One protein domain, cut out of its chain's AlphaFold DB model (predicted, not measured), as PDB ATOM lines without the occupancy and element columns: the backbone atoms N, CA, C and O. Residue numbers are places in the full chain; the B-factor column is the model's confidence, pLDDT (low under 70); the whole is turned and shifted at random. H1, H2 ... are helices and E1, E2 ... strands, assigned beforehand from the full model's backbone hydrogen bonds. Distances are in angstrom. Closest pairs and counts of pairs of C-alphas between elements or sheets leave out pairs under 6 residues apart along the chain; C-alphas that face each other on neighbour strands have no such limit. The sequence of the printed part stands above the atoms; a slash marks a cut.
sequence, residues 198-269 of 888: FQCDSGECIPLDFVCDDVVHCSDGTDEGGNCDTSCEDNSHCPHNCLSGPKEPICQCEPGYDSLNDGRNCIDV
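Overview. This is residues 198 to 269 of the 888 residues of the protein "Putative Low-density lipoprotein receptor-related protein" of Daphnia magna (UniProt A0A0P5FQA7). With little regular structure, two small strand hairpins follow each other, E2-E3 near the middle and E4-E5 at one end; loops with E1 make the other end, and short H1 packs on E2. The 72 printed residues run E1, H1, E2, E3, E4, E5, mixed in class with 22 in named elements, both sheets antiparallel; the whole is compact, radius of gyration of the C-alphas 12.6 A, spanning 37 by 24 by 16 A.

Arrangement. E4, residues 257 to 260, and E5, residues 265 to 268, form an antiparallel hairpin; N 258 and O 267 are within hydrogen-bond range at 2.9 A. E2, residues 241 to 243, and E3, residues 250 to 252, form another, with N 243 and O 250 at 2.8 A. H1, residues 233 to 237, has 0 of 1 O i to N i+4 pairs and 1 of 2 O i to N i+3 pairs within range; its closest C-alphas to E2 are Asn 235 and Cys 242, 5.8 A. E1, residues 205 to 207, is apart from H1 and the other named strands.

Along the chain. E1 begins at C-alpha 205 (4.674, 29.708, -46.145); E5, 10.2 A from first to last C-alpha, ends at C-alpha 268 (-13.653, 31.128, -25.009).

Size, cuts and confidence. The printed part has no cut; the link E1 to H1, 25 residues, is long. Residues 235 and 261 to 263 have pLDDT under 70.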
ATOM      1  N   PHE A 198       1.474  27.083 -42.488       81.25
ATOM      2  CA  PHE A 198       2.679  26.380 -42.057       81.25
ATOM      3  C   PHE A 198       3.939  26.978 -42.696       81.25
ATOM      4  O   PHE A 198       3.949  27.313 -43.880       81.25
ATOM      5  N   GLN A 199       5.029  27.068 -41.925       83.25
ATOM      6  CA  GLN A 199       6.334  27.518 -42.418       83.25
ATOM      7  C   GLN A 199       7.247  26.321 -42.734       83.25
ATOM      8  O   GLN A 199       7.655  25.594 -41.823       83.25
ATOM      9  N   CYS A 200       7.643  26.170 -43.999       82.69
ATOM     10  CA  CYS A 200       8.672  25.214 -44.427       82.69
ATOM     11  C   CYS A 200      10.045  25.568 -43.803       82.69
ATOM     12  O   CYS A 200      10.332  26.748 -43.561       82.69
ATOM     13  N   ASP A 201      10.956  24.600 -43.608       81.00
ATOM     14  CA  ASP A 201      12.325  24.924 -43.133       81.00
ATOM     15  C   ASP A 201      13.110  25.766 -44.161       81.00
ATOM     16  O   ASP A 201      14.010  26.527 -43.790       81.00
ATOM     17  N   SER A 202      12.744  25.679 -45.445       76.50
ATOM     18  CA  SER A 202      13.225  26.534 -46.535       76.50
ATOM     19  C   SER A 202      12.833  28.012 -46.395       76.50
ATOM     20  O   SER A 202      13.492  28.864 -46.996       76.50
ATOM     21  N   GLY A 203      11.823  28.327 -45.576       74.12
ATOM     22  CA  GLY A 203      11.350  29.685 -45.291       74.12
ATOM     23  C   GLY A 203      10.118  30.136 -46.081       74.12
ATOM     24  O   GLY A 203       9.688  31.273 -45.892       74.12
ATOM     25  N   GLU A 204       9.553  29.276 -46.931       79.69
ATOM     26  CA  GLU A 204       8.257  29.513 -47.585       79.69
ATOM     27  C   GLU A 204       7.088  29.306 -46.595       79.69
ATOM     28  O   GLU A 204       7.223  28.558 -45.622       79.69
ATOM     29  N   CYS A 205       5.938  29.935 -46.860       83.56
ATOM     30  CA  CYS A 205       4.674  29.708 -46.145       83.56
ATOM     31  C   CYS A 205       3.683  28.975 -47.067       83.56
ATOM     32  O   CYS A 205       3.549  29.354 -48.232       83.56
ATOM     33  N   ILE A 206       2.983  27.958 -46.557       82.00
ATOM     34  CA  ILE A 206       1.912  27.231 -47.266       82.00
ATOM     35  C   ILE A 206       0.653  27.121 -46.385       82.00
ATOM     36  O   ILE A 206       0.791  27.112 -45.162       82.00
ATOM     37  N   PRO A 207      -0.568  27.023 -46.944       82.94
ATOM     38  CA  PRO A 207      -1.782  26.778 -46.160       82.94
ATOM     39  C   PRO A 207      -1.693  25.503 -45.311       82.94
ATOM     40  O   PRO A 207      -1.154  24.497 -45.769       82.94
ATOM     41  N   LEU A 208      -2.280  25.515 -44.108       78.25
ATOM     42  CA  LEU A 208      -2.327  24.338 -43.223       78.25
ATOM     43  C   LEU A 208      -3.015  23.108 -43.846       78.25
ATOM     44  O   LEU A 208      -2.678  21.987 -43.480       78.25
ATOM     45  N   ASP A 209      -3.930  23.307 -44.800       82.44
ATOM     46  CA  ASP A 209      -4.602  22.225 -45.539       82.44
ATOM     47  C   ASP A 209      -3.661  21.446 -46.488       82.44
ATOM     48  O   ASP A 209      -4.037  20.377 -46.963       82.44
ATOM     49  N   PHE A 210      -2.462  21.970 -46.786       83.81
ATOM     50  CA  PHE A 210      -1.453  21.367 -47.679       83.81
ATOM     51  C   PHE A 210      -0.263  20.778 -46.897       83.81
ATOM     52  O   PHE A 210       0.874  20.784 -47.368       83.81
ATOM     53  N   VAL A 211      -0.509  20.339 -45.660       84.94
ATOM     54  CA  VAL A 211       0.491  19.752 -44.761       84.94
ATOM     55  C   VAL A 211       0.070  18.325 -44.436       84.94
ATOM     56  O   VAL A 211      -1.031  18.119 -43.926       84.94
ATOM     57  N   CYS A 212       0.956  17.354 -44.668       80.81
ATOM     58  CA  CYS A 212       0.665  15.930 -44.503       80.81
ATOM     59  C   CYS A 212      -0.475  15.436 -45.422       80.81
ATOM     60  O   CYS A 212      -1.332  14.666 -44.976       80.81
ATOM     61  N   ASP A 213      -0.501  15.883 -46.686       82.75
ATOM     62  CA  ASP A 213      -1.546  15.561 -47.677       82.75
ATOM     63  C   ASP A 213      -1.102  14.570 -48.782       82.75
ATOM     64  O   ASP A 213      -1.786  14.414 -49.796       82.75
ATOM     65  N   ASP A 214       0.018  13.864 -48.565       80.50
ATOM     66  CA  ASP A 214       0.738  13.001 -49.521       80.50
ATOM     67  C   ASP A 214       1.365  13.764 -50.720       80.50
ATOM     68  O   ASP A 214       1.909  13.134 -51.642       80.50
ATOM     69  N   VAL A 215       1.341  15.108 -50.742       82.06
ATOM     70  CA  VAL A 215       1.859  15.931 -51.851       82.06
ATOM     71  C   VAL A 215       2.878  16.970 -51.370       82.06
ATOM     72  O   VAL A 215       2.615  17.818 -50.532       82.06
ATOM     73  N   VAL A 216       4.070  16.952 -51.978       84.19
ATOM     74  CA  VAL A 216       5.139  17.913 -51.663       84.19
ATOM     75  C   VAL A 216       4.851  19.284 -52.289       84.19
ATOM     76  O   VAL A 216       5.027  19.480 -53.498       84.19
ATOM     77  N   HIS A 217       4.468  20.227 -51.437       82.06
ATOM     78  CA  HIS A 217       4.242  21.647 -51.698       82.06
ATOM     79  C   HIS A 217       5.434  22.515 -51.245       82.06
ATOM     80  O   HIS A 217       5.835  23.441 -51.958       82.06
ATOM     81  N   CYS A 218       6.057  22.199 -50.105       84.12
ATOM     82  CA  CYS A 218       7.293  22.815 -49.632       84.12
ATOM     83  C   CYS A 218       8.465  22.489 -50.572       84.12
ATOM     84  O   CYS A 218       8.713  21.341 -50.942       84.12
ATOM     85  N   SER A 219       9.278  23.500 -50.886       82.69
ATOM     86  CA  SER A 219      10.431  23.387 -51.797       82.69
ATOM     87  C   SER A 219      11.555  22.445 -51.324       82.69
ATOM     88  O   SER A 219      12.459  22.122 -52.100       82.69
ATOM     89  N   ASP A 220      11.495  21.994 -50.071       81.62
ATOM     90  CA  ASP A 220      12.400  21.042 -49.424       81.62
ATOM     91  C   ASP A 220      11.715  19.740 -48.948       81.62
ATOM     92  O   ASP A 220      12.413  18.848 -48.460       81.62
ATOM     93  N   GLY A 221      10.393  19.605 -49.113       80.12
ATOM     94  CA  GLY A 221       9.609  18.463 -48.624       80.12
ATOM     95  C   GLY A 221       9.474  18.384 -47.099       80.12
ATOM     96  O   GLY A 221       9.491  17.284 -46.547       80.12
ATOM     97  N   THR A 222       9.442  19.526 -46.398       84.69
ATOM     98  CA  THR A 222       9.299  19.566 -44.925       84.69
ATOM     99  C   THR A 222       7.863  19.605 -44.404       84.69
ATOM    100  O   THR A 222       7.675  19.501 -43.193       84.69
ATOM    101  N   ASP A 223       6.892  19.690 -45.306       82.19
ATOM    102  CA  ASP A 223       5.459  19.412 -45.151       82.19
ATOM    103  C   ASP A 223       5.170  17.911 -44.987       82.19
ATOM    104  O   ASP A 223       4.567  17.504 -43.998       82.19
ATOM    105  N   GLU A 224       5.711  17.078 -45.879       85.19
ATOM    106  CA  GLU A 224       5.520  15.619 -45.902       85.19
ATOM    107  C   GLU A 224       6.543  14.890 -45.008       85.19
ATOM    108  O   GLU A 224       7.212  13.917 -45.378       85.19
ATOM    109  N   GLY A 225       6.714  15.417 -43.795       77.25
ATOM    110  CA  GLY A 225       7.664  14.921 -42.802       77.25
ATOM    111  C   GLY A 225       7.225  13.603 -42.158       77.25
ATOM    112  O   GLY A 225       6.050  13.361 -41.900       77.25
ATOM    113  N   GLY A 226       8.192  12.750 -41.809       73.62
ATOM    114  CA  GLY A 226       7.965  11.368 -41.348       73.62
ATOM    115  C   GLY A 226       7.241  11.160 -40.003       73.62
ATOM    116  O   GLY A 226       7.383  10.086 -39.424       73.62
ATOM    117  N   ASN A 227       6.513  12.161 -39.499       75.69
ATOM    118  CA  ASN A 227       5.600  12.086 -38.352       75.69
ATOM    119  C   ASN A 227       4.119  12.332 -38.747       75.69
ATOM    120  O   ASN A 227       3.245  12.296 -37.879       75.69
ATOM    121  N   CYS A 228       3.814  12.561 -40.032       77.25
ATOM    122  CA  CYS A 228       2.453  12.796 -40.530       77.25
ATOM    123  C   CYS A 228       1.453  11.684 -40.146       77.25
ATOM    124  O   CYS A 228       0.378  11.989 -39.630       77.25
ATOM    125  N   ASP A 229       1.841  10.410 -40.291       73.12
ATOM    126  CA  ASP A 229       1.008   9.234 -39.968       73.12
ATOM    127  C   ASP A 229       0.607   9.117 -38.482       73.12
ATOM    128  O   ASP A 229      -0.396   8.483 -38.157       73.12
ATOM    129  N   THR A 230       1.418   9.651 -37.563       75.00
ATOM    130  CA  THR A 230       1.350   9.328 -36.121       75.00
ATOM    131  C   THR A 230       1.174  10.540 -35.213       75.00
ATOM    132  O   THR A 230       0.906  10.388 -34.022       75.00
ATOM    133  N   SER A 231       1.312  11.756 -35.744       72.00
ATOM    134  CA  SER A 231       1.329  12.985 -34.943       72.00
ATOM    135  C   SER A 231       0.022  13.253 -34.187       72.00
ATOM    136  O   SER A 231       0.099  13.808 -33.093       72.00
ATOM    137  N   CYS A 232      -1.140  12.809 -34.681       77.25
ATOM    138  CA  CYS A 232      -2.453  12.995 -34.036       77.25
ATOM    139  C   CYS A 232      -3.090  11.721 -33.430       77.25
ATOM    140  O   CYS A 232      -4.300  11.704 -33.184       77.25
ATOM    141  N   GLU A 233      -2.320  10.660 -33.142       76.88
ATOM    142  CA  GLU A 233      -2.845   9.517 -32.368       76.88
ATOM    143  C   GLU A 233      -3.397   9.977 -30.994       76.88
ATOM    144  O   GLU A 233      -2.806  10.811 -30.309       76.88
ATOM    145  N   ASP A 234      -4.578   9.474 -30.605       71.00
ATOM    146  CA  ASP A 234      -5.339   9.909 -29.412       71.00
ATOM    147  C   ASP A 234      -5.506  11.451 -29.270       71.00
ATOM    148  O   ASP A 234      -5.605  11.989 -28.161       71.00
ATOM    149  N   ASN A 235      -5.565  12.177 -30.399       68.81
ATOM    150  CA  ASN A 235      -5.655  13.646 -30.500       68.81
ATOM    151  C   ASN A 235      -4.472  14.410 -29.864       68.81
ATOM    152  O   ASN A 235      -4.563  15.621 -29.672       68.81
ATOM    153  N   SER A 236      -3.384  13.721 -29.491       74.06
ATOM    154  CA  SER A 236      -2.117  14.272 -28.973       74.06
ATOM    155  C   SER A 236      -2.213  15.424 -27.958       74.06
ATOM    156  O   SER A 236      -1.391  16.342 -27.944       74.06
ATOM    157  N   HIS A 237      -3.206  15.364 -27.066       76.44
ATOM    158  CA  HIS A 237      -3.526  16.410 -26.083       76.44
ATOM    159  C   HIS A 237      -3.935  17.784 -26.663       76.44
ATOM    160  O   HIS A 237      -4.002  18.753 -25.904       76.44
ATOM    161  N   CYS A 238      -4.281  17.880 -27.950       79.88
ATOM    162  CA  CYS A 238      -5.023  19.030 -28.462       79.88
ATOM    163  C   CYS A 238      -6.417  19.089 -27.795       79.88
ATOM    164  O   CYS A 238      -7.064  18.046 -27.646       79.88
ATOM    165  N   PRO A 239      -6.895  20.276 -27.372       81.38
ATOM    166  CA  PRO A 239      -8.183  20.418 -26.686       81.38
ATOM    167  C   PRO A 239      -9.383  20.328 -27.641       81.38
ATOM    168  O   PRO A 239     -10.444  19.868 -27.229       81.38
ATOM    169  N   HIS A 240      -9.200  20.754 -28.893       84.38
ATOM    170  CA  HIS A 240     -10.191  20.723 -29.969       84.38
ATOM    171  C   HIS A 240      -9.639  19.896 -31.145       84.38
ATOM    172  O   HIS A 240      -9.418  18.694 -30.982       84.38
ATOM    173  N   ASN A 241      -9.362  20.509 -32.297       83.19
ATOM    174  CA  ASN A 241      -8.877  19.803 -33.482       83.19
ATOM    175  C   ASN A 241      -7.364  19.541 -33.404       83.19
ATOM    176  O   ASN A 241      -6.600  20.372 -32.905       83.19
ATOM    177  N   CYS A 242      -6.939  18.399 -33.942       84.44
ATOM    178  CA  CYS A 242      -5.544  18.052 -34.198       84.44
ATOM    179  C   CYS A 242      -5.368  17.856 -35.707       84.44
ATOM    180  O   CYS A 242      -6.061  17.029 -36.300       84.44
ATOM    181  N   LEU A 243      -4.463  18.619 -36.316       83.19
ATOM    182  CA  LEU A 243      -3.999  18.432 -37.688       83.19
ATOM    183  C   LEU A 243      -2.649  17.710 -37.646       83.19
ATOM    184  O   LEU A 243      -1.774  18.057 -36.839       83.19
ATOM    185  N   SER A 244      -2.488  16.695 -38.501       81.25
ATOM    186  CA  SER A 244      -1.213  15.989 -38.639       81.25
ATOM    187  C   SER A 244      -0.116  16.976 -39.021       81.25
ATOM    188  O   SER A 244      -0.317  17.855 -39.852       81.25
ATOM    189  N   GLY A 245       1.043  16.839 -38.383       80.25
ATOM    190  CA  GLY A 245       2.166  17.742 -38.583       80.25
ATOM    191  C   GLY A 245       3.481  16.987 -38.792       80.25
ATOM    192  O   GLY A 245       3.738  15.992 -38.103       80.25
ATOM    193  N   PRO A 246       4.371  17.476 -39.676       77.00
ATOM    194  CA  PRO A 246       5.606  16.790 -40.080       77.00
ATOM    195  C   PRO A 246       6.611  16.524 -38.952       77.00
ATOM    196  O   PRO A 246       7.557  15.749 -39.128       77.00
ATOM    197  N   LYS A 247       6.455  17.200 -37.806       76.25
ATOM    198  CA  LYS A 247       7.371  17.165 -36.652       76.25
ATOM    199  C   LYS A 247       6.604  16.980 -35.342       76.25
ATOM    200  O   LYS A 247       6.807  15.985 -34.651       76.25
ATOM    201  N   GLU A 248       5.704  17.908 -35.031       75.12
ATOM    202  CA  GLU A 248       4.747  17.832 -33.921       75.12
ATOM    203  C   GLU A 248       3.324  18.080 -34.451       75.12
ATOM    204  O   GLU A 248       3.185  18.774 -35.459       75.12
ATOM    205  N   PRO A 249       2.278  17.549 -33.787       79.44
ATOM    206  CA  PRO A 249       0.885  17.850 -34.115       79.44
ATOM    207  C   PRO A 249       0.565  19.335 -33.972       79.44
ATOM    208  O   PRO A 249       0.963  19.974 -32.988       79.44
ATOM    209  N   ILE A 250      -0.220  19.833 -34.925       81.12
ATOM    210  CA  ILE A 250      -0.699  21.210 -34.981       81.12
ATOM    211  C   ILE A 250      -2.110  21.227 -34.387       81.12
ATOM    212  O   ILE A 250      -3.035  20.631 -34.934       81.12
ATOM    213  N   CYS A 251      -2.288  21.879 -33.241       81.94
ATOM    214  CA  CYS A 251      -3.603  22.001 -32.620       81.94
ATOM    215  C   CYS A 251      -4.343  23.223 -33.182       81.94
ATOM    216  O   CYS A 251      -3.768  24.308 -33.246       81.94
ATOM    217  N   GLN A 252      -5.625  23.077 -33.517       83.12
ATOM    218  CA  GLN A 252      -6.478  24.183 -33.962       83.12
ATOM    219  C   GLN A 252      -7.718  24.293 -33.066       83.12
ATOM    220  O   GLN A 252      -8.310  23.291 -32.655       83.12
ATOM    221  N   CYS A 253      -8.110  25.523 -32.748       85.12
ATOM    222  CA  CYS A 253      -9.301  25.813 -31.959       85.12
ATOM    223  C   CYS A 253     -10.560  25.865 -32.840       85.12
ATOM    224  O   CYS A 253     -10.492  26.285 -33.992       85.12
ATOM    225  N   GLU A 254     -11.713  25.454 -32.302       86.00
ATOM    226  CA  GLU A 254     -13.000  25.690 -32.964       86.00
ATOM    227  C   GLU A 254     -13.284  27.204 -33.102       86.00
ATOM    228  O   GLU A 254     -12.809  27.996 -32.279       86.00
ATOM    229  N   PRO A 255     -14.088  27.634 -34.095       84.44
ATOM    230  CA  PRO A 255     -14.573  29.010 -34.173       84.44
ATOM    231  C   PRO A 255     -15.264  29.435 -32.869       84.44
ATOM    232  O   PRO A 255     -16.066  28.683 -32.321       84.44
ATOM    233  N   GLY A 256     -14.956  30.641 -32.383       83.31
ATOM    234  CA  GLY A 256     -15.384  31.113 -31.058       83.31
ATOM    235  C   GLY A 256     -14.365  30.865 -29.935       83.31
ATOM    236  O   GLY A 256     -14.648  31.198 -28.786       83.31
ATOM    237  N   TYR A 257     -13.173  30.331 -30.240       86.38
ATOM    238  CA  TYR A 257     -12.090  30.156 -29.267       86.38
ATOM    239  C   TYR A 257     -10.734  30.700 -29.764       86.38
ATOM    240  O   TYR A 257     -10.246  30.285 -30.814       86.38
ATOM    241  N   ASP A 258     -10.086  31.562 -28.972       83.50
ATOM    242  CA  ASP A 258      -8.722  32.055 -29.218       83.50
ATOM    243  C   ASP A 258      -7.691  30.986 -28.818       83.50
ATOM    244  O   ASP A 258      -7.862  30.267 -27.824       83.50
ATOM    245  N   SER A 259      -6.573  30.918 -29.546       81.94
ATOM    246  CA  SER A 259      -5.483  29.986 -29.245       81.94
ATOM    247  C   SER A 259      -4.469  30.568 -28.242       81.94
ATOM    248  O   SER A 259      -4.035  31.715 -28.343       81.94
ATOM    249  N   LEU A 260      -4.057  29.769 -27.249       72.19
ATOM    250  CA  LEU A 260      -2.938  30.086 -26.353       72.19
ATOM    251  C   LEU A 260      -1.928  28.938 -26.321       72.19
ATOM    252  O   LEU A 260      -2.264  27.812 -25.956       72.19
ATOM    253  N   ASN A 261      -0.662  29.268 -26.596       61.91
ATOM    254  CA  ASN A 261       0.447  28.321 -26.771       61.91
ATOM    255  C   ASN A 261       0.133  27.307 -27.885       61.91
ATOM    256  O   ASN A 261      -0.187  26.149 -27.614       61.91
ATOM    257  N   ASP A 262       0.202  27.778 -29.131       65.75
ATOM    258  CA  ASP A 262       0.228  26.941 -30.338       65.75
ATOM    259  C   ASP A 262      -0.968  25.962 -30.404       65.75
ATOM    260  O   ASP A 262      -0.825  24.750 -30.565       65.75
ATOM    261  N   GLY A 263      -2.172  26.494 -30.141       67.62
ATOM    262  CA  GLY A 263      -3.438  25.748 -30.129       67.62
ATOM    263  C   GLY A 263      -3.656  24.771 -28.964       67.62
ATOM    264  O   GLY A 263      -4.770  24.282 -28.785       67.62
ATOM    265  N   ARG A 264      -2.647  24.491 -28.124       73.94
ATOM    266  CA  ARG A 264      -2.747  23.490 -27.038       73.94
ATOM    267  C   ARG A 264      -3.623  23.923 -25.857       73.94
ATOM    268  O   ARG A 264      -3.939  23.100 -25.001       73.94
ATOM    269  N   ASN A 265      -4.049  25.185 -25.801       81.00
ATOM    270  CA  ASN A 265      -5.053  25.668 -24.855       81.00
ATOM    271  C   ASN A 265      -5.976  26.693 -25.533       81.00
ATOM    272  O   ASN A 265      -5.650  27.877 -25.598       81.00
ATOM    273  N   CYS A 266      -7.143  26.249 -25.992       85.50
ATOM    274  CA  CYS A 266      -8.185  27.123 -26.528       85.50
ATOM    275  C   CYS A 266      -8.949  27.822 -25.392       85.50
ATOM    276  O   CYS A 266      -9.259  27.191 -24.379       85.50
ATOM    277  N   ILE A 267      -9.247  29.115 -25.543       86.94
ATOM    278  CA  ILE A 267     -10.055  29.889 -24.587       86.94
ATOM    279  C   ILE A 267     -11.257  30.537 -25.269       86.94
ATOM    280  O   ILE A 267     -11.154  31.036 -26.379       86.94
ATOM    281  N   ASP A 268     -12.387  30.535 -24.572       90.06
ATOM    282  CA  ASP A 268     -13.653  31.128 -25.009       90.06
ATOM    283  C   ASP A 268     -13.512  32.620 -25.378       90.06
ATOM    284  O   ASP A 268     -13.093  33.437 -24.542       90.06
ATOM    285  N   VAL A 269     -13.860  32.983 -26.620       89.00
ATOM    286  CA  VAL A 269     -13.859  34.377 -27.092       89.00
ATOM    287  C   VAL A 269     -15.147  35.046 -26.651       89.00
ATOM    288  O   VAL A 269     -16.173  34.947 -27.301       89.00
TER     289      VAL A 269